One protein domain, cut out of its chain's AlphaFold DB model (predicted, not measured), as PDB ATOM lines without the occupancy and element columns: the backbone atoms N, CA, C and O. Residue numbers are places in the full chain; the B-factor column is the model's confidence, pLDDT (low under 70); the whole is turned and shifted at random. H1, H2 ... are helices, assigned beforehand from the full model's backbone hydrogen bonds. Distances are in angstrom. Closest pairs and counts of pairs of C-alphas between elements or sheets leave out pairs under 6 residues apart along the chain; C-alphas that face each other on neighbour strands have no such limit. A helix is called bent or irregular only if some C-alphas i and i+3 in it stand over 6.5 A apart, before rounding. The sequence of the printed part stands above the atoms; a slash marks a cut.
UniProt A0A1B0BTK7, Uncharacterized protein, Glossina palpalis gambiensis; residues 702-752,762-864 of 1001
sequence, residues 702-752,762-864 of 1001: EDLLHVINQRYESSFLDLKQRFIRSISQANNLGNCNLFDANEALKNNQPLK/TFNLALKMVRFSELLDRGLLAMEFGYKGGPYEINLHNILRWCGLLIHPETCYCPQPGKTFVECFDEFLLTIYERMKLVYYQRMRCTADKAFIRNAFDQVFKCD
ATOM      1  N   GLU A 702       6.379 -85.007-114.088       87.25
ATOM      2  CA  GLU A 702       5.829 -83.903-114.888       87.25
ATOM      3  C   GLU A 702       4.313 -83.761-114.707       87.25
ATOM      4  O   GLU A 702       3.831 -82.651-114.486       87.25
ATOM      5  N   ASP A 703       3.565 -84.871-114.710       87.56
ATOM      6  CA  ASP A 703       2.119 -84.846-114.461       87.56
ATOM      7  C   ASP A 703       1.802 -84.379-113.038       87.56
ATOM      8  O   ASP A 703       0.908 -83.560-112.829       87.56
ATOM      9  N   LEU A 704       2.537 -84.899-112.046       88.06
ATOM     10  CA  LEU A 704       2.345 -84.527-110.644       88.06
ATOM     11  C   LEU A 704       2.590 -83.027-110.447       88.06
ATOM     12  O   LEU A 704       1.808 -82.365-109.767       88.06
ATOM     13  N   LEU A 705       3.641 -82.485-111.070       88.50
ATOM     14  CA  LEU A 705       3.935 -81.052-111.037       88.50
ATOM     15  C   LEU A 705       2.858 -80.233-111.733       88.50
ATOM     16  O   LEU A 705       2.433 -79.222-111.181       88.50
ATOM     17  N   HIS A 706       2.390 -80.680-112.898       87.69
ATOM     18  CA  HIS A 706       1.316 -80.013-113.624       87.69
ATOM     19  C   HIS A 706       0.051 -79.890-112.762       87.69
ATOM     20  O   HIS A 706      -0.480 -78.792-112.602       87.69
ATOM     21  N   VAL A 707      -0.365 -80.983-112.110       87.62
ATOM     22  CA  VAL A 707      -1.540 -80.995-111.223       87.62
ATOM     23  C   VAL A 707      -1.359 -80.076-110.010       87.62
ATOM     24  O   VAL A 707      -2.287 -79.367-109.620       87.62
ATOM     25  N   ILE A 708      -0.176 -80.085-109.389       87.38
ATOM     26  CA  ILE A 708       0.098 -79.262-108.203       87.38
ATOM     27  C   ILE A 708       0.146 -77.779-108.567       87.38
ATOM     28  O   ILE A 708      -0.449 -76.971-107.854       87.38
ATOM     29  N   ASN A 709       0.823 -77.426-109.660       87.81
ATOM     30  CA  ASN A 709       0.930 -76.045-110.113       87.81
ATOM     31  C   ASN A 709      -0.458 -75.507-110.463       87.81
ATOM     32  O   ASN A 709      -0.887 -74.526-109.875       87.81
ATOM     33  N   GLN A 710      -1.241 -76.214-111.275       85.56
ATOM     34  CA  GLN A 710      -2.568 -75.729-111.658       85.56
ATOM     35  C   GLN A 710      -3.513 -75.514-110.458       85.56
ATOM     36  O   GLN A 710      -4.347 -74.613-110.484       85.56
ATOM     37  N   ARG A 711      -3.376 -76.309-109.385       85.25
ATOM     38  CA  ARG A 711      -4.233 -76.204-108.192       85.25
ATOM     39  C   ARG A 711      -3.734 -75.216-107.130       85.25
ATOM     40  O   ARG A 711      -4.557 -74.628-106.435       85.25
ATOM     41  N   TYR A 712      -2.419 -75.074-106.951       85.75
ATOM     42  CA  TYR A 712      -1.824 -74.350-105.815       85.75
ATOM     43  C   TYR A 712      -0.825 -73.250-106.211       85.75
ATOM     44  O   TYR A 712      -0.244 -72.622-105.325       85.75
ATOM     45  N   GLU A 713      -0.627 -72.974-107.503       84.12
ATOM     46  CA  GLU A 713       0.315 -71.951-107.984       84.12
ATOM     47  C   GLU A 713       0.042 -70.573-107.383       84.12
ATOM     48  O   GLU A 713       0.974 -69.938-106.898       84.12
ATOM     49  N   SER A 714      -1.219 -70.141-107.312       85.12
ATOM     50  CA  SER A 714      -1.589 -68.856-106.700       85.12
ATOM     51  C   SER A 714      -1.139 -68.752-105.238       85.12
ATOM     52  O   SER A 714      -0.593 -67.734-104.816       85.12
ATOM     53  N   SER A 715      -1.301 -69.834-104.476       84.38
ATOM     54  CA  SER A 715      -0.924 -69.902-103.060       84.38
ATOM     55  C   SER A 715       0.593 -69.960-102.875       84.38
ATOM     56  O   SER A 715       1.145 -69.312-101.986       84.38
ATOM     57  N   PHE A 716       1.299 -70.707-103.729       85.75
ATOM     58  CA  PHE A 716       2.763 -70.744-103.711       85.75
ATOM     59  C   PHE A 716       3.382 -69.425-104.172       85.75
ATOM     60  O   PHE A 716       4.432 -69.038-103.655       85.75
ATOM     61  N   LEU A 717       2.730 -68.711-105.093       83.94
ATOM     62  CA  LEU A 717       3.146 -67.385-105.529       83.94
ATOM     63  C   LEU A 717       2.957 -66.347-104.415       83.94
ATOM     64  O   LEU A 717       3.862 -65.545-104.198       83.94
ATOM     65  N   ASP A 718       1.851 -66.398-103.668       83.44
ATOM     66  CA  ASP A 718       1.649 -65.543-102.490       83.44
ATOM     67  C   ASP A 718       2.725 -65.802-101.421       83.44
ATOM     68  O   ASP A 718       3.387 -64.871-100.957       83.44
ATOM     69  N   LEU A 719       3.014 -67.071-101.106       81.94
ATOM     70  CA  LEU A 719       4.114 -67.426-100.197       81.94
ATOM     71  C   LEU A 719       5.469 -66.909-100.695       81.94
ATOM     72  O   LEU A 719       6.228 -66.319 -99.924       81.94
ATOM     73  N   LYS A 720       5.764 -67.073-101.989       82.38
ATOM     74  CA  LYS A 720       6.979 -66.536-102.617       82.38
ATOM     75  C   LYS A 720       7.065 -65.017-102.443       82.38
ATOM     76  O   LYS A 720       8.119 -64.513-102.062       82.38
ATOM     77  N   GLN A 721       5.978 -64.286-102.693       80.38
ATOM     78  CA  GLN A 721       5.942 -62.830-102.529       80.38
ATOM     79  C   GLN A 721       6.165 -62.412-101.071       80.38
ATOM     80  O   GLN A 721       6.900 -61.455-100.822       80.38
ATOM     81  N   ARG A 722       5.592 -63.141-100.106       78.69
ATOM     82  CA  ARG A 722       5.826 -62.899 -98.673       78.69
ATOM     83  C   ARG A 722       7.301 -63.067 -98.303       78.69
ATOM     84  O   ARG A 722       7.840 -62.201 -97.623       78.69
ATOM     85  N   PHE A 723       7.968 -64.107 -98.804       78.44
ATOM     86  CA  PHE A 723       9.407 -64.295 -98.582       78.44
ATOM     87  C   PHE A 723      10.256 -63.202 -99.227       78.44
ATOM     88  O   PHE A 723      11.184 -62.715 -98.589       78.44
ATOM     89  N   ILE A 724       9.922 -62.776-100.450       76.69
ATOM     90  CA  ILE A 724      10.632 -61.685-101.132       76.69
ATOM     91  C   ILE A 724      10.538 -60.381-100.326       76.69
ATOM     92  O   ILE A 724      11.541 -59.691-100.182       76.69
ATOM     93  N   ARG A 725       9.373 -60.068 -99.737       74.88
ATOM     94  CA  ARG A 725       9.205 -58.883 -98.871       74.88
ATOM     95  C   ARG A 725      10.079 -58.924 -97.614       74.88
ATOM     96  O   ARG A 725      10.470 -57.868 -97.129       74.88
ATOM     97  N   SER A 726      10.393 -60.112 -97.098       71.44
ATOM     98  CA  SER A 726      11.274 -60.283 -95.935       71.44
ATOM     99  C   SER A 726      12.768 -60.162 -96.268       71.44
ATOM    100  O   SER A 726      13.592 -60.109 -95.355       71.44
ATOM    101  N   ILE A 727      13.144 -60.121 -97.551       71.75
ATOM    102  CA  ILE A 727      14.536 -59.951 -97.983       71.75
ATOM    103  C   ILE A 727      14.823 -58.451 -98.126       71.75
ATOM    104  O   ILE A 727      14.493 -57.825 -99.129       71.75
ATOM    105  N   SER A 728      15.491 -57.866 -97.131       58.75
ATOM    106  CA  SER A 728      15.864 -56.442 -97.110       58.75
ATOM    107  C   SER A 728      16.924 -56.038 -98.156       58.75
ATOM    108  O   SER A 728      17.126 -54.849 -98.381       58.75
ATOM    109  N   GLN A 729      17.578 -57.001 -98.824       55.62
ATOM    110  CA  GLN A 729      18.640 -56.801 -99.830       55.62
ATOM    111  C   GLN A 729      18.286 -57.378-101.219       55.62
ATOM    112  O   GLN A 729      19.159 -57.869-101.936       55.62
ATOM    113  N   ALA A 730      17.009 -57.341-101.615       50.94
ATOM    114  CA  ALA A 730      16.508 -57.991-102.836       50.94
ATOM    115  C   ALA A 730      17.217 -57.574-104.147       50.94
ATOM    116  O   ALA A 730      17.175 -58.322-105.120       50.94
ATOM    117  N   ASN A 731      17.909 -56.430-104.172       49.12
ATOM    118  CA  ASN A 731      18.558 -55.890-105.373       49.12
ATOM    119  C   ASN A 731      19.866 -56.605-105.781       49.12
ATOM    120  O   ASN A 731      20.325 -56.386-106.895       49.12
ATOM    121  N   ASN A 732      20.453 -57.457-104.926       53.03
ATOM    122  CA  ASN A 732      21.723 -58.161-105.207       53.03
ATOM    123  C   ASN A 732      21.574 -59.681-105.405       53.03
ATOM    124  O   ASN A 732      22.577 -60.385-105.535       53.03
ATOM    125  N   LEU A 733      20.348 -60.216-105.417       56.22
ATOM    126  CA  LEU A 733      20.129 -61.633-105.708       56.22
ATOM    127  C   LEU A 733      19.940 -61.808-107.220       56.22
ATOM    128  O   LEU A 733      18.957 -61.342-107.791       56.22
ATOM    129  N   GLY A 734      20.897 -62.466-107.879       56.50
ATOM    130  CA  GLY A 734      20.746 -62.919-109.266       56.50
ATOM    131  C   GLY A 734      19.618 -63.953-109.434       56.50
ATOM    132  O   GLY A 734      18.784 -64.148-108.549       56.50
ATOM    133  N   ASN A 735      19.595 -64.671-110.560       61.66
ATOM    134  CA  ASN A 735      18.689 -65.809-110.777       61.66
ATOM    135  C   ASN A 735      19.007 -66.969-109.810       61.66
ATOM    136  O   ASN A 735      19.709 -67.917-110.159       61.66
ATOM    137  N   CYS A 736      18.494 -66.912-108.579       69.50
ATOM    138  CA  CYS A 736      18.636 -67.975-107.587       69.50
ATOM    139  C   CYS A 736      17.276 -68.463-107.067       69.50
ATOM    140  O   CYS A 736      16.290 -67.725-107.006       69.50
ATOM    141  N   ASN A 737      17.218 -69.730-106.666       80.12
ATOM    142  CA  ASN A 737      16.063 -70.314-105.989       80.12
ATOM    143  C   ASN A 737      16.098 -69.951-104.496       80.12
ATOM    144  O   ASN A 737      17.166 -69.982-103.888       80.12
ATOM    145  N   LEU A 738      14.947 -69.661-103.881       80.25
ATOM    146  CA  LEU A 738      14.853 -69.285-102.458       80.25
ATOM    147  C   LEU A 738      15.509 -70.300-101.502       80.25
ATOM    148  O   LEU A 738      16.081 -69.901-100.491       80.25
ATOM    149  N   PHE A 739      15.466 -71.597-101.826       82.12
ATOM    150  CA  PHE A 739      16.153 -72.625-101.032       82.12
ATOM    151  C   PHE A 739      17.682 -72.484-101.090       82.12
ATOM    152  O   PHE A 739      18.341 -72.611-100.063       82.12
ATOM    153  N   ASP A 740      18.231 -72.195-102.273       79.06
ATOM    154  CA  ASP A 740      19.673 -72.014-102.468       79.06
ATOM    155  C   ASP A 740      20.134 -70.663-101.892       79.06
ATOM    156  O   ASP A 740      21.231 -70.556-101.350       79.06
ATOM    157  N   ALA A 741      19.268 -69.641-101.927       75.31
ATOM    158  CA  ALA A 741      19.505 -68.361-101.269       75.31
ATOM    159  C   ALA A 741      19.600 -68.507 -99.740       75.31
ATOM    160  O   ALA A 741      20.490 -67.917 -99.133       75.31
ATOM    161  N   ASN A 742      18.738 -69.320 -99.115       79.56
ATOM    162  CA  ASN A 742      18.836 -69.610 -97.680       79.56
ATOM    163  C   ASN A 742      20.154 -70.325 -97.330       79.56
ATOM    164  O   ASN A 742      20.803 -69.973 -96.348       79.56
ATOM    165  N   GLU A 743      20.578 -71.293 -98.147       78.00
ATOM    166  CA  GLU A 743      21.844 -72.020 -97.960       78.00
ATOM    167  C   GLU A 743      23.063 -71.084 -98.096       78.00
ATOM    168  O   GLU A 743      23.954 -71.094 -97.244       78.00
ATOM    169  N   ALA A 744      23.077 -70.220 -99.117       73.88
ATOM    170  CA  ALA A 744      24.151 -69.251 -99.338       73.88
ATOM    171  C   ALA A 744      24.243 -68.207 -98.210       73.88
ATOM    172  O   ALA A 744      25.341 -67.926 -97.725       73.88
ATOM    173  N   LEU A 745      23.098 -67.682 -97.756       74.19
ATOM    174  CA  LEU A 745      23.027 -66.704 -96.665       74.19
ATOM    175  C   LEU A 745      23.447 -67.302 -95.315       74.19
ATOM    176  O   LEU A 745      24.120 -66.626 -94.545       74.19
ATOM    177  N   LYS A 746      23.116 -68.570 -95.036       75.44
ATOM    178  CA  LYS A 746      23.588 -69.272 -93.828       75.44
ATOM    179  C   LYS A 746      25.097 -69.495 -93.817       75.44
ATOM    180  O   LYS A 746      25.722 -69.405 -92.766       75.44
ATOM    181  N   ASN A 747      25.671 -69.786 -94.982       74.25
ATOM    182  CA  ASN A 747      27.086 -70.120 -95.125       74.25
ATOM    183  C   ASN A 747      27.977 -68.902 -95.437       74.25
ATOM    184  O   ASN A 747      29.164 -69.087 -95.702       74.25
ATOM    185  N   ASN A 748      27.434 -67.674 -95.429       68.06
ATOM    186  CA  ASN A 748      28.127 -66.444 -95.844       68.06
ATOM    187  C   ASN A 748      28.824 -66.567 -97.218       68.06
ATOM    188  O   ASN A 748      29.898 -66.005 -97.436       68.06
ATOM    189  N   GLN A 749      28.240 -67.328 -98.151       66.12
ATOM    190  CA  GLN A 749      28.802 -67.522 -99.489       66.12
ATOM    191  C   GLN A 749      28.252 -66.475-100.472       66.12
ATOM    192  O   GLN A 749      27.052 -66.190-100.444       66.12
ATOM    193  N   PRO A 750      29.083 -65.924-101.379       56.69
ATOM    194  CA  PRO A 750      28.589 -65.057-102.441       56.69
ATOM    195  C   PRO A 750      27.679 -65.858-103.381       56.69
ATOM    196  O   PRO A 750      28.051 -66.928-103.872       56.69
ATOM    197  N   LEU A 751      26.474 -65.343-103.628       56.88
ATOM    198  CA  LEU A 751      25.544 -65.913-104.601       56.88
ATOM    199  C   LEU A 751      26.198 -65.900-105.991       56.88
ATOM    200  O   LEU A 751      26.738 -64.882-106.422       56.88
ATOM    201  N   LYS A 752      26.177 -67.039-106.693       53.59
ATOM    202  CA  LYS A 752      26.734 -67.141-108.049       53.59
ATOM    203  C   LYS A 752      25.953 -66.223-108.994       53.59
ATOM    204  O   LYS A 752      24.769 -66.452-109.226       53.59
ATOM    205  N   THR A 762      13.275 -67.828-108.105       76.56
ATOM    206  CA  THR A 762      12.382 -68.996-108.272       76.56
ATOM    207  C   THR A 762      12.040 -69.645-106.926       76.56
ATOM    208  O   THR A 762      12.794 -69.539-105.960       76.56
ATOM    209  N   PHE A 763      10.876 -70.302-106.832       81.69
ATOM    210  CA  PHE A 763      10.440 -71.007-105.619       81.69
ATOM    211  C   PHE A 763      10.020 -72.441-105.944       81.69
ATOM    212  O   PHE A 763       8.859 -72.731-106.219       81.69
ATOM    213  N   ASN A 764      10.987 -73.358-105.902       84.06
ATOM    214  CA  ASN A 764      10.803 -74.740-106.360       84.06
ATOM    215  C   ASN A 764      10.234 -75.675-105.275       84.06
ATOM    216  O   ASN A 764      10.674 -76.820-105.140       84.06
ATOM    217  N   LEU A 765       9.263 -75.204-104.485       87.94
ATOM    218  CA  LEU A 765       8.653 -76.002-103.415       87.94
ATOM    219  C   LEU A 765       7.938 -77.242-103.972       87.94
ATOM    220  O   LEU A 765       8.213 -78.355-103.527       87.94
ATOM    221  N   ALA A 766       7.080 -77.061-104.983       88.62
ATOM    222  CA  ALA A 766       6.344 -78.153-105.621       88.62
ATOM    223  C   ALA A 766       7.292 -79.236-106.167       88.62
ATOM    224  O   ALA A 766       7.095 -80.424-105.917       88.62
ATOM    225  N   LEU A 767       8.383 -78.823-106.826       90.38
ATOM    226  CA  LEU A 767       9.418 -79.726-107.336       90.38
ATOM    227  C   LEU A 767      10.076 -80.548-106.223       90.38
ATOM    228  O   LEU A 767      10.236 -81.759-106.380       90.38
ATOM    229  N   LYS A 768      10.432 -79.924-105.094       91.12
ATOM    230  CA  LYS A 768      11.000 -80.644-103.943       91.12
ATOM    231  C   LYS A 768       9.994 -81.627-103.335       91.12
ATOM    232  O   LYS A 768      10.361 -82.768-103.070       91.12
ATOM    233  N   MET A 769       8.725 -81.243-103.177       92.06
ATOM    234  CA  MET A 769       7.683 -82.136-102.645       92.06
ATOM    235  C   MET A 769       7.441 -83.356-103.551       92.06
ATOM    236  O   MET A 769       7.338 -84.480-103.053       92.06
ATOM    237  N   VAL A 770       7.404 -83.155-104.874       92.19
ATOM    238  CA  VAL A 770       7.254 -84.247-105.853       92.19
ATOM    239  C   VAL A 770       8.470 -85.172-105.833       92.19
ATOM    240  O   VAL A 770       8.295 -86.384-105.722       92.19
ATOM    241  N   ARG A 771       9.694 -84.624-105.846       92.69
ATOM    242  CA  ARG A 771      10.933 -85.421-105.752       92.69
ATOM    243  C   ARG A 771      11.001 -86.244-104.469       92.69
ATOM    244  O   ARG A 771      11.398 -87.404-104.513       92.69
ATOM    245  N   PHE A 772      10.584 -85.667-103.342       94.00
ATOM    246  CA  PHE A 772      10.499 -86.384-102.071       94.00
ATOM    247  C   PHE A 772       9.526 -87.566-102.157       94.00
ATOM    248  O   PHE A 772       9.884 -88.686-101.801       94.00
ATOM    249  N   SER A 773       8.321 -87.341-102.686       92.06
ATOM    250  CA  SER A 773       7.336 -88.414-102.859       92.06
ATOM    251  C   SER A 773       7.822 -89.504-103.822       92.06
ATOM    252  O   SER A 773       7.558 -90.678-103.587       92.06
ATOM    253  N   GLU A 774       8.536 -89.138-104.888       90.19
ATOM    254  CA  GLU A 774       9.102 -90.085-105.855       90.19
ATOM    255  C   GLU A 774      10.221 -90.939-105.243       90.19
ATOM    256  O   GLU A 774      10.271 -92.145-105.472       90.19
ATOM    257  N   LEU A 775      11.093 -90.339-104.427       91.38
ATOM    258  CA  LEU A 775      12.141 -91.069-103.714       91.38
ATOM    259  C   LEU A 775      11.534 -92.089-102.743       91.38
ATOM    260  O   LEU A 775      11.956 -93.244-102.734       91.38
ATOM    261  N   LEU A 776      10.500 -91.698-101.991       91.06
ATOM    262  CA  LEU A 776       9.782 -92.625-101.113       91.06
ATOM    263  C   LEU A 776       9.115 -93.760-101.892       91.06
ATOM    264  O   LEU A 776       9.177 -94.908-101.469       91.06
ATOM    265  N   ASP A 777       8.488 -93.464-103.027       87.94
ATOM    266  CA  ASP A 777       7.853 -94.478-103.868       87.94
ATOM    267  C   ASP A 777       8.870 -95.482-104.441       87.94
ATOM    268  O   ASP A 777       8.649 -96.693-104.380       87.94
ATOM    269  N   ARG A 778      10.028 -95.001-104.916       87.00
ATOM    270  CA  ARG A 778      11.133 -95.858-105.379       87.00
ATOM    271  C   ARG A 778      11.688 -96.733-104.256       87.00
ATOM    272  O   ARG A 778      11.859 -97.929-104.477       87.00
ATOM    273  N   GLY A 779      11.906 -96.168-103.067       86.62
ATOM    274  CA  GLY A 779      12.386 -96.925-101.906       86.62
ATOM    275  C   GLY A 779      11.403 -98.016-101.471       86.62
ATOM    276  O   GLY A 779      11.811 -99.119-101.120       86.62
ATOM    277  N   LEU A 780      10.095 -97.760-101.577       84.56
ATOM    278  CA  LEU A 780       9.056 -98.748-101.275       84.56
ATOM    279  C   LEU A 780       9.020 -99.882-102.311       84.56
ATOM    280  O   LEU A 780       8.918-101.052-101.943       84.56
ATOM    281  N   LEU A 781       9.161 -99.554-103.602       80.00
ATOM    282  CA  LEU A 781       9.258-100.540-104.688       80.00
ATOM    283  C   LEU A 781      10.527-101.397-104.597       80.00
ATOM    284  O   LEU A 781      10.482-102.586-104.910       80.00
ATOM    285  N   ALA A 782      11.640-100.805-104.157       83.38
ATOM    286  CA  ALA A 782      12.905-101.494-103.910       83.38
ATOM    287  C   ALA A 782      12.940-102.250-102.566       83.38
ATOM    288  O   ALA A 782      13.927-102.919-102.272       83.38
ATOM    289  N   MET A 783      11.867-102.174-101.766       81.44
ATOM    290  CA  MET A 783      11.783-102.733-100.411       81.44
ATOM    291  C   MET A 783      12.894-102.236 -99.465       81.44
ATOM    292  O   MET A 783      13.347-102.976 -98.592       81.44
ATOM    293  N   GLU A 784      13.325-100.981 -99.610       84.56
ATOM    294  CA  GLU A 784      14.287-100.322 -98.711       84.56
ATOM    295  C   GLU A 784      13.659 -99.955 -97.354       84.56
ATOM    296  O   GLU A 784      14.354 -99.850 -96.345       84.56
ATOM    297  N   PHE A 785      12.336 -99.761 -97.319       87.19
ATOM    298  CA  PHE A 785      11.563 -99.508 -96.103       87.19
ATOM    299  C   PHE A 785      10.108 -99.978 -96.252       87.19
ATOM    300  O   PHE A 785       9.644-100.289 -97.350       87.19
ATOM    301  N   GLY A 786       9.364 -99.999 -95.142       80.38
ATOM    302  CA  GLY A 786       7.934-100.337 -95.127       80.38
ATOM    303  C   GLY A 786       7.641-101.797 -94.773       80.38
ATOM    304  O   GLY A 786       6.630-102.350 -95.200       80.38
ATOM    305  N   TYR A 787       8.499-102.425 -93.965       76.25
ATOM    306  CA  TYR A 787       8.459-103.865 -93.675       76.25
ATOM    307  C   TYR A 787       7.286-104.320 -92.787       76.25
ATOM    308  O   TYR A 787       6.858-105.471 -92.862       76.25
ATOM    309  N   LYS A 788       6.767-103.451 -91.905       71.88
ATOM    310  CA  LYS A 788       5.648-103.765 -90.989       71.88
ATOM    311  C   LYS A 788       4.587-102.682 -91.078       71.88
ATOM    312  O   LYS A 788       4.901-101.520 -90.838       71.88
ATOM    313  N   GLY A 789       3.321-103.028 -91.317       63.94
ATOM    314  CA  GLY A 789       2.298-101.981 -91.457       63.94
ATOM    315  C   GLY A 789       1.022-102.326 -92.198       63.94
ATOM    316  O   GLY A 789      -0.031-101.791 -91.855       63.94
ATOM    317  N   GLY A 790       1.125-103.233 -93.166       64.62
ATOM    318  CA  GLY A 790       0.186-103.334 -94.286       64.62
ATOM    319  C   GLY A 790       0.804-102.705 -95.543       64.62
ATOM    320  O   GLY A 790       1.890-102.133 -95.448       64.62
ATOM    321  N   PRO A 791       0.162-102.819 -96.717       66.69
ATOM    322  CA  PRO A 791       0.686-102.223 -97.942       66.69
ATOM    323  C   PRO A 791       0.722-100.698 -97.795       66.69
ATOM    324  O   PRO A 791      -0.307-100.046 -97.609       66.69
ATOM    325  N   TYR A 792       1.925-100.130 -97.825       79.25
ATOM    326  CA  TYR A 792       2.109 -98.687 -97.837       79.25
ATOM    327  C   TYR A 792       2.036 -98.181 -99.273       79.25
ATOM    328  O   TYR A 792       2.674 -98.719-100.169       79.25
ATOM    329  N   GLU A 793       1.271 -97.114 -99.471       79.69
ATOM    330  CA  GLU A 793       1.125 -96.466-100.767       79.69
ATOM    331  C   GLU A 793       1.482 -94.986-100.661       79.69
ATOM    332  O   GLU A 793       1.070 -94.287 -99.717       79.69
ATOM    333  N   ILE A 794       2.252 -94.539-101.651       85.12
ATOM    334  CA  ILE A 794       2.724 -93.173-101.827       85.12
ATOM    335  C   ILE A 794       2.069 -92.633-103.099       85.12
ATOM    336  O   ILE A 794       2.520 -92.891-104.213       85.12
ATOM    337  N   ASN A 795       0.966 -91.905-102.923       83.38
ATOM    338  CA  ASN A 795       0.090 -91.500-104.022       83.38
ATOM    339  C   ASN A 795       0.032 -89.968-104.138       83.38
ATOM    340  O   ASN A 795       0.330 -89.245-103.185       83.38
ATOM    341  N   LEU A 796      -0.456 -89.453-105.275       85.31
ATOM    342  CA  LEU A 796      -0.688 -88.013-105.485       85.31
ATOM    343  C   LEU A 796      -1.535 -87.392-104.360       85.31
ATOM    344  O   LEU A 796      -1.289 -86.270-103.928       85.31
ATOM    345  N   HIS A 797      -2.494 -88.147-103.822       85.00
ATOM    346  CA  HIS A 797      -3.335 -87.690-102.722       85.00
ATOM    347  C   HIS A 797      -2.539 -87.349-101.449       85.00
ATOM    348  O   HIS A 797      -2.943 -86.464-100.698       85.00
ATOM    349  N   ASN A 798      -1.393 -87.997-101.206       89.25
ATOM    350  CA  ASN A 798      -0.509 -87.635-100.098       89.25
ATOM    351  C   ASN A 798       0.112 -86.252-100.315       89.25
ATOM    352  O   ASN A 798       0.083 -85.431 -99.401       89.25
ATOM    353  N   ILE A 799       0.582 -85.965-101.530       90.44
ATOM    354  CA  ILE A 799       1.148 -84.657-101.875       90.44
ATOM    355  C   ILE A 799       0.068 -83.573-101.780       90.44
ATOM    356  O   ILE A 799       0.283 -82.550-101.141       90.44
ATOM    357  N   LEU A 800      -1.133 -83.831-102.312       88.88
ATOM    358  CA  LEU A 800      -2.259 -82.894-102.225       88.88
ATOM    359  C   LEU A 800      -2.680 -82.610-100.775       88.88
ATOM    360  O   LEU A 800      -2.987 -81.464-100.455       88.88
ATOM    361  N   ARG A 801      -2.671 -83.621 -99.890       88.00
ATOM    362  CA  ARG A 801      -2.896 -83.426 -98.445       88.00
ATOM    363  C   ARG A 801      -1.797 -82.572 -97.819       88.00
ATOM    364  O   ARG A 801      -2.105 -81.704 -97.012       88.00
ATOM    365  N   TRP A 802      -0.541 -82.808 -98.191       90.38
ATOM    366  CA  TRP A 802       0.594 -82.041 -97.683       90.38
ATOM    367  C   TRP A 802       0.518 -80.567 -98.106       90.38
ATOM    368  O   TRP A 802       0.665 -79.693 -97.255       90.38
ATOM    369  N   CYS A 803       0.190 -80.283 -99.372       88.81
ATOM    370  CA  CYS A 803      -0.074 -78.923 -99.851       88.81
ATOM    371  C   CYS A 803      -1.275 -78.290 -99.131       88.81
ATOM    372  O   CYS A 803      -1.180 -77.158 -98.668       88.81
ATOM    373  N   GLY A 804      -2.374 -79.035 -98.970       85.94
ATOM    374  CA  GLY A 804      -3.563 -78.560 -98.258       85.94
ATOM    375  C   GLY A 804      -3.265 -78.149 -96.814       85.94
ATOM    376  O   GLY A 804      -3.673 -77.072 -96.395       85.94
ATOM    377  N   LEU A 805      -2.480 -78.947 -96.082       84.31
ATOM    378  CA  LEU A 805      -2.062 -78.642 -94.706       84.31
ATOM    379  C   LEU A 805      -1.196 -77.376 -94.592       84.31
ATOM    380  O   LEU A 805      -1.203 -76.725 -93.547       84.31
ATOM    381  N   LEU A 806      -0.435 -77.040 -95.636       82.62
ATOM    382  CA  LEU A 806       0.414 -75.844 -95.672       82.62
ATOM    383  C   LEU A 806      -0.367 -74.561 -95.979       82.62
ATOM    384  O   LEU A 806       0.067 -73.481 -95.582       82.62
ATOM    385  N   ILE A 807      -1.486 -74.672 -96.696       82.25
ATOM    386  CA  ILE A 807      -2.224 -73.525 -97.249       82.25
ATOM    387  C   ILE A 807      -3.514 -73.239 -96.466       82.25
ATOM    388  O   ILE A 807      -4.002 -72.113 -96.494       82.25
ATOM    389  N   HIS A 808      -4.066 -74.222 -95.749       78.38
ATOM    390  CA  HIS A 808      -5.343 -74.077 -95.045       78.38
ATOM    391  C   HIS A 808      -5.353 -72.864 -94.091       78.38
ATOM    392  O   HIS A 808      -4.404 -72.717 -93.320       78.38
ATOM    393  N   PRO A 809      -6.409 -72.024 -94.072       70.31
ATOM    394  CA  PRO A 809      -6.411 -70.736 -93.365       70.31
ATOM    395  C   PRO A 809      -6.020 -70.819 -91.883       70.31
ATOM    396  O   PRO A 809      -5.337 -69.941 -91.369       70.31
ATOM    397  N   GLU A 810      -6.420 -71.896 -91.209       66.19
ATOM    398  CA  GLU A 810      -6.180 -72.104 -89.774       66.19
ATOM    399  C   GLU A 810      -4.816 -72.742 -89.459       66.19
ATOM    400  O   GLU A 810      -4.359 -72.686 -88.320       66.19
ATOM    401  N   THR A 811      -4.154 -73.361 -90.445       66.81
ATOM    402  CA  THR A 811      -2.871 -74.071 -90.260       66.81
ATOM    403  C   THR A 811      -1.743 -73.537 -91.147       66.81
ATOM    404  O   THR A 811      -0.644 -74.109 -91.142       66.81
ATOM    405  N   CYS A 812      -2.009 -72.464 -91.900       70.12
ATOM    406  CA  CYS A 812      -1.102 -71.857 -92.863       70.12
ATOM    407  C   CYS A 812       0.130 -71.260 -92.180       70.12
ATOM    408  O   CYS A 812       0.048 -70.668 -91.103       70.12
ATOM    409  N   TYR A 813       1.284 -71.383 -92.837       71.62
ATOM    410  CA  TYR A 813       2.488 -70.692 -92.400       71.62
ATOM    411  C   TYR A 813       2.374 -69.186 -92.682       71.62
ATOM    412  O   TYR A 813       2.237 -68.763 -93.833       71.62
ATOM    413  N   CYS A 814       2.480 -68.370 -91.633       66.81
ATOM    414  CA  CYS A 814       2.566 -66.918 -91.748       66.81
ATOM    415  C   CYS A 814       3.907 -66.440 -91.171       66.81
ATOM    416  O   CYS A 814       4.160 -66.688 -89.989       66.81
ATOM    417  N   PRO A 815       4.757 -65.757 -91.963       67.31
ATOM    418  CA  PRO A 815       6.008 -65.212 -91.451       67.31
ATOM    419  C   PRO A 815       5.718 -64.158 -90.378       67.31
ATOM    420  O   PRO A 815       4.855 -63.295 -90.557       67.31
ATOM    421  N   GLN A 816       6.418 -64.245 -89.248       68.50
ATOM    422  CA  GLN A 816       6.222 -63.320 -88.135       68.50
ATOM    423  C   GLN A 816       6.893 -61.966 -88.427       68.50
ATOM    424  O   GLN A 816       8.030 -61.939 -88.907       68.50
ATOM    425  N   PRO A 817       6.233 -60.833 -88.127       63.34
ATOM    426  CA  PRO A 817       6.823 -59.514 -88.332       63.34
ATOM    427  C   PRO A 817       8.043 -59.313 -87.415       63.34
ATOM    428  O   PRO A 817       7.956 -59.539 -86.210       63.34
ATOM    429  N   GLY A 818       9.171 -58.872 -87.986       66.19
ATOM    430  CA  GLY A 818      10.395 -58.513 -87.250       66.19
ATOM    431  C   GLY A 818      11.536 -59.541 -87.263       66.19
ATOM    432  O   GLY A 818      12.597 -59.243 -86.722       66.19
ATOM    433  N   LYS A 819      11.355 -60.712 -87.886       72.31
ATOM    434  CA  LYS A 819      12.408 -61.734 -88.054       72.31
ATOM    435  C   LYS A 819      13.156 -61.594 -89.378       72.31
ATOM    436  O   LYS A 819      12.599 -61.115 -90.368       72.31
ATOM    437  N   THR A 820      14.412 -62.033 -89.405       78.81
ATOM    438  CA  THR A 820      15.219 -62.066 -90.634       78.81
ATOM    439  C   THR A 820      14.687 -63.116 -91.619       78.81
ATOM    440  O   THR A 820      13.964 -64.040 -91.239       78.81
ATOM    441  N   PHE A 821      15.052 -63.000 -92.903       79.06
ATOM    442  CA  PHE A 821      14.673 -63.988 -93.920       79.06
ATOM    443  C   PHE A 821      15.091 -65.414 -93.532       79.06
ATOM    444  O   PHE A 821      14.275 -66.321 -93.649       79.06
ATOM    445  N   VAL A 822      16.318 -65.601 -93.030       79.31
ATOM    446  CA  VAL A 822      16.852 -66.920 -92.646       79.31
ATOM    447  C   VAL A 822      16.033 -67.537 -91.509       79.31
ATOM    448  O   VAL A 822      15.646 -68.698 -91.592       79.31
ATOM    449  N   GLU A 823      15.679 -66.748 -90.491       78.81
ATOM    450  CA  GLU A 823      14.838 -67.208 -89.376       78.81
ATOM    451  C   GLU A 823      13.420 -67.570 -89.836       78.81
ATOM    452  O   GLU A 823      12.894 -68.618 -89.463       78.81
ATOM    453  N   CYS A 824      12.805 -66.744 -90.690       78.94
ATOM    454  CA  CYS A 824      11.494 -67.055 -91.263       78.94
ATOM    455  C   CYS A 824      11.556 -68.329 -92.122       78.94
ATOM    456  O   CYS A 824      10.667 -69.177 -92.072       78.94
ATOM    457  N   PHE A 825      12.612 -68.487 -92.920       84.06
ATOM    458  CA  PHE A 825      12.762 -69.645 -93.792       84.06
ATOM    459  C   PHE A 825      13.000 -70.938 -92.995       84.06
ATOM    460  O   PHE A 825      12.499 -71.994 -93.381       84.06
ATOM    461  N   ASP A 826      13.680 -70.864 -91.854       82.00
ATOM    462  CA  ASP A 826      13.867 -72.010 -90.960       82.00
ATOM    463  C   ASP A 826      12.578 -72.424 -90.246       82.00
ATOM    464  O   ASP A 826      12.264 -73.616 -90.185       82.00
ATOM    465  N   GLU A 827      11.759 -71.468 -89.801       80.44
ATOM    466  CA  GLU A 827      10.414 -71.768 -89.286       80.44
ATOM    467  C   GLU A 827       9.506 -72.383 -90.357       80.44
ATOM    468  O   GLU A 827       8.685 -73.266 -90.080       80.44
ATOM    469  N   PHE A 828       9.661 -71.939 -91.601       85.31
ATOM    470  CA  PHE A 828       8.961 -72.516 -92.736       85.31
ATOM    471  C   PHE A 828       9.400 -73.958 -93.009       85.31
ATOM    472  O   PHE A 828       8.542 -74.831 -93.173       85.31
ATOM    473  N   LEU A 829      10.707 -74.244 -92.992       86.06
ATOM    474  CA  LEU A 829      11.235 -75.609 -93.109       86.06
ATOM    475  C   LEU A 829      10.737 -76.509 -91.972       86.06
ATOM    476  O   LEU A 829      10.325 -77.641 -92.234       86.06
ATOM    477  N   LEU A 830      10.689 -75.995 -90.738       83.81
ATOM    478  CA  LEU A 830      10.115 -76.704 -89.593       83.81
ATOM    479  C   LEU A 830       8.632 -77.018 -89.815       83.81
ATOM    480  O   LEU A 830       8.205 -78.157 -89.626       83.81
ATOM    481  N   THR A 831       7.857 -76.041 -90.287       83.69
ATOM    482  CA  THR A 831       6.428 -76.225 -90.575       83.69
ATOM    483  C   THR A 831       6.220 -77.284 -91.658       83.69
ATOM    484  O   THR A 831       5.423 -78.207 -91.479       83.69
ATOM    485  N   ILE A 832       6.971 -77.213 -92.764       88.50
ATOM    486  CA  ILE A 832       6.934 -78.222 -93.833       88.50
ATOM    487  C   ILE A 832       7.253 -79.611 -93.285       88.50
ATOM    488  O   ILE A 832       6.549 -80.573 -93.617       88.50
ATOM    489  N   TYR A 833       8.292 -79.714 -92.458       88.56
ATOM    490  CA  TYR A 833       8.730 -80.961 -91.850       88.56
ATOM    491  C   TYR A 833       7.660 -81.558 -90.925       88.56
ATOM    492  O   TYR A 833       7.355 -82.748 -91.020       88.56
ATOM    493  N   GLU A 834       7.013 -80.743 -90.087       83.75
ATOM    494  CA  GLU A 834       5.898 -81.186 -89.242       83.75
ATOM    495  C   GLU A 834       4.705 -81.685 -90.073       83.75
ATOM    496  O   GLU A 834       4.174 -82.767 -89.801       83.75
ATOM    497  N   ARG A 835       4.318 -80.963 -91.138       86.69
ATOM    498  CA  ARG A 835       3.224 -81.408 -92.026       86.69
ATOM    499  C   ARG A 835       3.577 -82.704 -92.757       86.69
ATOM    500  O   ARG A 835       2.738 -83.596 -92.881       86.69
ATOM    501  N   MET A 836       4.826 -82.848 -93.200       90.69
ATOM    502  CA  MET A 836       5.329 -84.086 -93.802       90.69
ATOM    503  C   MET A 836       5.229 -85.250 -92.814       90.69
ATOM    504  O   MET A 836       4.803 -86.349 -93.192       90.69
ATOM    505  N   LYS A 837       5.555 -85.010 -91.535       88.00
ATOM    506  CA  LYS A 837       5.482 -86.048 -90.508       88.00
ATOM    507  C   LYS A 837       4.069 -86.604 -90.353       88.00
ATOM    508  O   LYS A 837       3.912 -87.822 -90.244       88.00
ATOM    509  N   LEU A 838       3.054 -85.747 -90.405       85.62
ATOM    510  CA  LEU A 838       1.656 -86.172 -90.372       85.62
ATOM    511  C   LEU A 838       1.293 -87.067 -91.570       85.62
ATOM    512  O   LEU A 838       0.653 -88.106 -91.404       85.62
ATOM    513  N   VAL A 839       1.725 -86.692 -92.777       88.88
ATOM    514  CA  VAL A 839       1.325 -87.376 -94.019       88.88
ATOM    515  C   VAL A 839       2.074 -88.694 -94.248       88.88
ATOM    516  O   VAL A 839       1.466 -89.654 -94.731       88.88
ATOM    517  N   TYR A 840       3.366 -88.763 -93.914       90.50
ATOM    518  CA  TYR A 840       4.234 -89.904 -94.242       90.50
ATOM    519  C   TYR A 840       4.818 -90.591 -93.000       90.50
ATOM    520  O   TYR A 840       4.648 -91.797 -92.824       90.50
ATOM    521  N   TYR A 841       5.471 -89.837 -92.113       89.31
ATOM    522  CA  TYR A 841       6.251 -90.389 -90.995       89.31
ATOM    523  C   TYR A 841       5.400 -91.145 -89.963       89.31
ATOM    524  O   TYR A 841       5.758 -92.245 -89.541       89.31
ATOM    525  N   GLN A 842       4.265 -90.574 -89.547       85.94
ATOM    526  CA  GLN A 842       3.418 -91.148 -88.493       85.94
ATOM    527  C   GLN A 842       2.649 -92.397 -88.947       85.94
ATOM    528  O   GLN A 842       2.154 -93.149 -88.109       85.94
ATOM    529  N   ARG A 843       2.589 -92.659 -90.260       85.75
ATOM    530  CA  ARG A 843       1.999 -93.888 -90.813       85.75
ATOM    531  C   ARG A 843       2.897 -95.106 -90.585       85.75
ATOM    532  O   ARG A 843       2.383 -96.219 -90.504       85.75
ATOM    533  N   MET A 844       4.210 -94.901 -90.470       86.44
ATOM    534  CA  MET A 844       5.184 -95.981 -90.330       86.44
ATOM    535  C   MET A 844       5.211 -96.537 -88.907       86.44
ATOM    536  O   MET A 844       5.208 -95.787 -87.927       86.44
ATOM    537  N   ARG A 845       5.282 -97.867 -88.776       83.38
ATOM    538  CA  ARG A 845       5.370 -98.538 -87.467       83.38
ATOM    539  C   ARG A 845       6.803 -98.635 -86.952       83.38
ATOM    540  O   ARG A 845       7.033 -98.402 -85.767       83.38
ATOM    541  N   CYS A 846       7.757 -98.967 -87.819       84.75
ATOM    542  CA  CYS A 846       9.149 -99.176 -87.426       84.75
ATOM    543  C   CYS A 846       9.920 -97.856 -87.325       84.75
ATOM    544  O   CYS A 846       9.731 -96.933 -88.116       84.75
ATOM    545  N   THR A 847      10.848 -97.786 -86.372       85.50
ATOM    546  CA  THR A 847      11.775 -96.654 -86.227       85.50
ATOM    547  C   THR A 847      12.777 -96.570 -87.380       85.50
ATOM    548  O   THR A 847      13.140 -95.464 -87.767       85.50
ATOM    549  N   ALA A 848      13.165 -97.709 -87.966       87.19
ATOM    550  CA  ALA A 848      14.002 -97.773 -89.165       87.19
ATOM    551  C   ALA A 848      13.311 -97.127 -90.382       87.19
ATOM    552  O   ALA A 848      13.872 -96.222 -90.991       87.19
ATOM    553  N   ASP A 849      12.049 -97.486 -90.653       90.06
ATOM    554  CA  ASP A 849      11.247 -96.871 -91.725       90.06
ATOM    555  C   ASP A 849      11.096 -95.353 -91.514       90.06
ATOM    556  O   ASP A 849      11.231 -94.543 -92.430       90.06
ATOM    557  N   LYS A 850      10.874 -94.943 -90.259       89.12
ATOM    558  CA  LYS A 850      10.845 -93.531 -89.858       89.12
ATOM    559  C   LYS A 850      12.183 -92.825 -90.080       89.12
ATOM    560  O   LYS A 850      12.190 -91.634 -90.381       89.12
ATOM    561  N   ALA A 851      13.312 -93.508 -89.893       90.19
ATOM    562  CA  ALA A 851      14.636 -92.956 -90.169       90.19
ATOM    563  C   ALA A 851      14.854 -92.764 -91.675       90.19
ATOM    564  O   ALA A 851      15.296 -91.692 -92.072       90.19
ATOM    565  N   PHE A 852      14.435 -93.722 -92.506       91.44
ATOM    566  CA  PHE A 852      14.496 -93.591 -93.964       91.44
ATOM    567  C   PHE A 852      13.762 -92.337 -94.462       91.44
ATOM    568  O   PHE A 852      14.333 -91.531 -95.189       91.44
ATOM    569  N   ILE A 853      12.528 -92.108 -93.993       91.75
ATOM    570  CA  ILE A 853      11.741 -90.915 -94.359       91.75
ATOM    571  C   ILE A 853      12.441 -89.616 -93.931       91.75
ATOM    572  O   ILE A 853      12.381 -88.617 -94.647       91.75
ATOM    573  N   ARG A 854      13.109 -89.611 -92.770       91.75
ATOM    574  CA  ARG A 854      13.875 -88.445 -92.300       91.75
ATOM    575  C   ARG A 854      15.081 -88.168 -93.190       91.75
ATOM    576  O   ARG A 854      15.240 -87.032 -93.620       91.75
ATOM    577  N   ASN A 855      15.856 -89.199 -93.515       91.81
ATOM    578  CA  ASN A 855      17.031 -89.082 -94.382       91.81
ATOM    579  C   ASN A 855      16.637 -88.644 -95.800       91.81
ATOM    580  O   ASN A 855      17.293 -87.799 -96.399       91.81
ATOM    581  N   ALA A 856      15.519 -89.156 -96.318       92.25
ATOM    582  CA  ALA A 856      14.946 -88.713 -97.585       92.25
ATOM    583  C   ALA A 856      14.588 -87.216 -97.575       92.25
ATOM    584  O   ALA A 856      14.795 -86.515 -98.565       92.25
ATOM    585  N   PHE A 857      14.041 -86.716 -96.461       92.75
ATOM    586  CA  PHE A 857      13.690 -85.302 -96.331       92.75
ATOM    587  C   PHE A 857      14.941 -84.425 -96.283       92.75
ATOM    588  O   PHE A 857      15.001 -83.434 -97.008       92.75
ATOM    589  N   ASP A 858      15.942 -84.830 -95.499       90.94
ATOM    590  CA  ASP A 858      17.250 -84.173 -95.423       90.94
ATOM    591  C   ASP A 858      17.897 -84.053 -96.815       90.94
ATOM    592  O   ASP A 858      18.191 -82.950 -97.275       90.94
ATOM    593  N   GLN A 859      17.971 -85.156 -97.567       90.06
ATOM    594  CA  GLN A 859      18.548 -85.172 -98.918       90.06
ATOM    595  C   GLN A 859      17.832 -84.237 -99.908       90.06
ATOM    596  O   GLN A 859      18.477 -83.594-100.740       90.06
ATOM    597  N   VAL A 860      16.498 -84.153 -99.859       90.25
ATOM    598  CA  VAL A 860      15.715 -83.371-100.835       90.25
ATOM    599  C   VAL A 860      15.634 -81.891-100.455       90.25
ATOM    600  O   VAL A 860      15.738 -81.004-101.317       90.25
ATOM    601  N   PHE A 861      15.431 -81.597 -99.172       87.94
ATOM    602  CA  PHE A 861      15.272 -80.230 -98.685       87.94
ATOM    603  C   PHE A 861      16.603 -79.563 -98.327       87.94
ATOM    604  O   PHE A 861      16.630 -78.333 -98.387       87.94
ATOM    605  N   LYS A 862      17.688 -80.335 -98.146       83.44
ATOM    606  CA  LYS A 862      19.022 -79.898 -97.699       83.44
ATOM    607  C   LYS A 862      18.948 -79.130 -96.378       83.44
ATOM    608  O   LYS A 862      19.223 -77.932 -96.325       83.44
ATOM    609  N   CYS A 863      18.485 -79.786 -95.324       82.06
ATOM    610  CA  CYS A 863      18.265 -79.139 -94.033       82.06
ATOM    611  C   CYS A 863      18.615 -80.081 -92.887       82.06
ATOM    612  O   CYS A 863      18.265 -81.250 -92.946       82.06
ATOM    613  N   ASP A 864      19.189 -79.560 -91.804       81.44
ATOM    614  CA  ASP A 864      19.500 -80.362 -90.619       81.44
ATOM    615  C   ASP A 864      18.215 -80.838 -89.912       81.44
ATOM    616  O   ASP A 864      17.596 -80.136 -89.104       81.44
TER     617      ASP A 864
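Overview. This is residues 702 to 752 and 762 to 864 of the 1001 residues of an uncharacterized protein of Glossina palpalis gambiensis (UniProt A0A1B0BTK7). H1a, H3, H4, H5 and H6 make an elongated up-and-down bundle of crossed helices, each running against the one before; at one end H2 packs on residues 821 to 825 of H5. The printed part has 154 residues with six named helices, H1 to H6 in order, all helix. It is compact, radius of gyration of the C-alphas 16.4 A, spanning 51 by 32 by 29 A.

Arrangement. H1, residues 702 to 725, one helix by its hydrogen bonds, is bent: C-alphas 711 and 714 are 8.0 A apart, and arms H1a, 702 to 711, and H1b, 714 to 725, are about perpendicular at 80 degrees. H1a touches residues 766 to 770 alone of H3, residues 765 to 781; the closest C-alphas, of Leu 705 and Ala 766, are 6.6 A apart. H2, residues 738 to 746, touches H5, residues 821 to 839; the closest C-alphas, of Asn 742 and Val 822, are 6.0 A apart. H3 touches H6, residues 847 to 861; the closest C-alphas, of Phe 772 and Val 860, are 6.1 A apart. H4, residues 796 to 807, forms a hairpin with H5, closest at C-alphas of Trp 802 and Arg 835, 6.3 A. Every O i to N i+4 pair in these helices and arms is within hydrogen-bond range.

Along the chain. H1a begins at C-alpha 702 (5.829, -83.903, -114.888); H6 ends at C-alpha 861 (15.272, -80.230, -98.685). H3 is 24.6 A long, H5 26.9 A.

Size, cuts and confidence. Residues 753 to 761 are cut out, a gap of 14.5 A between C-alphas 752 and 762. Links H1 to H2, H3 to H4 and H4 to H5 are long. Low confidence includes residues 728 to 736.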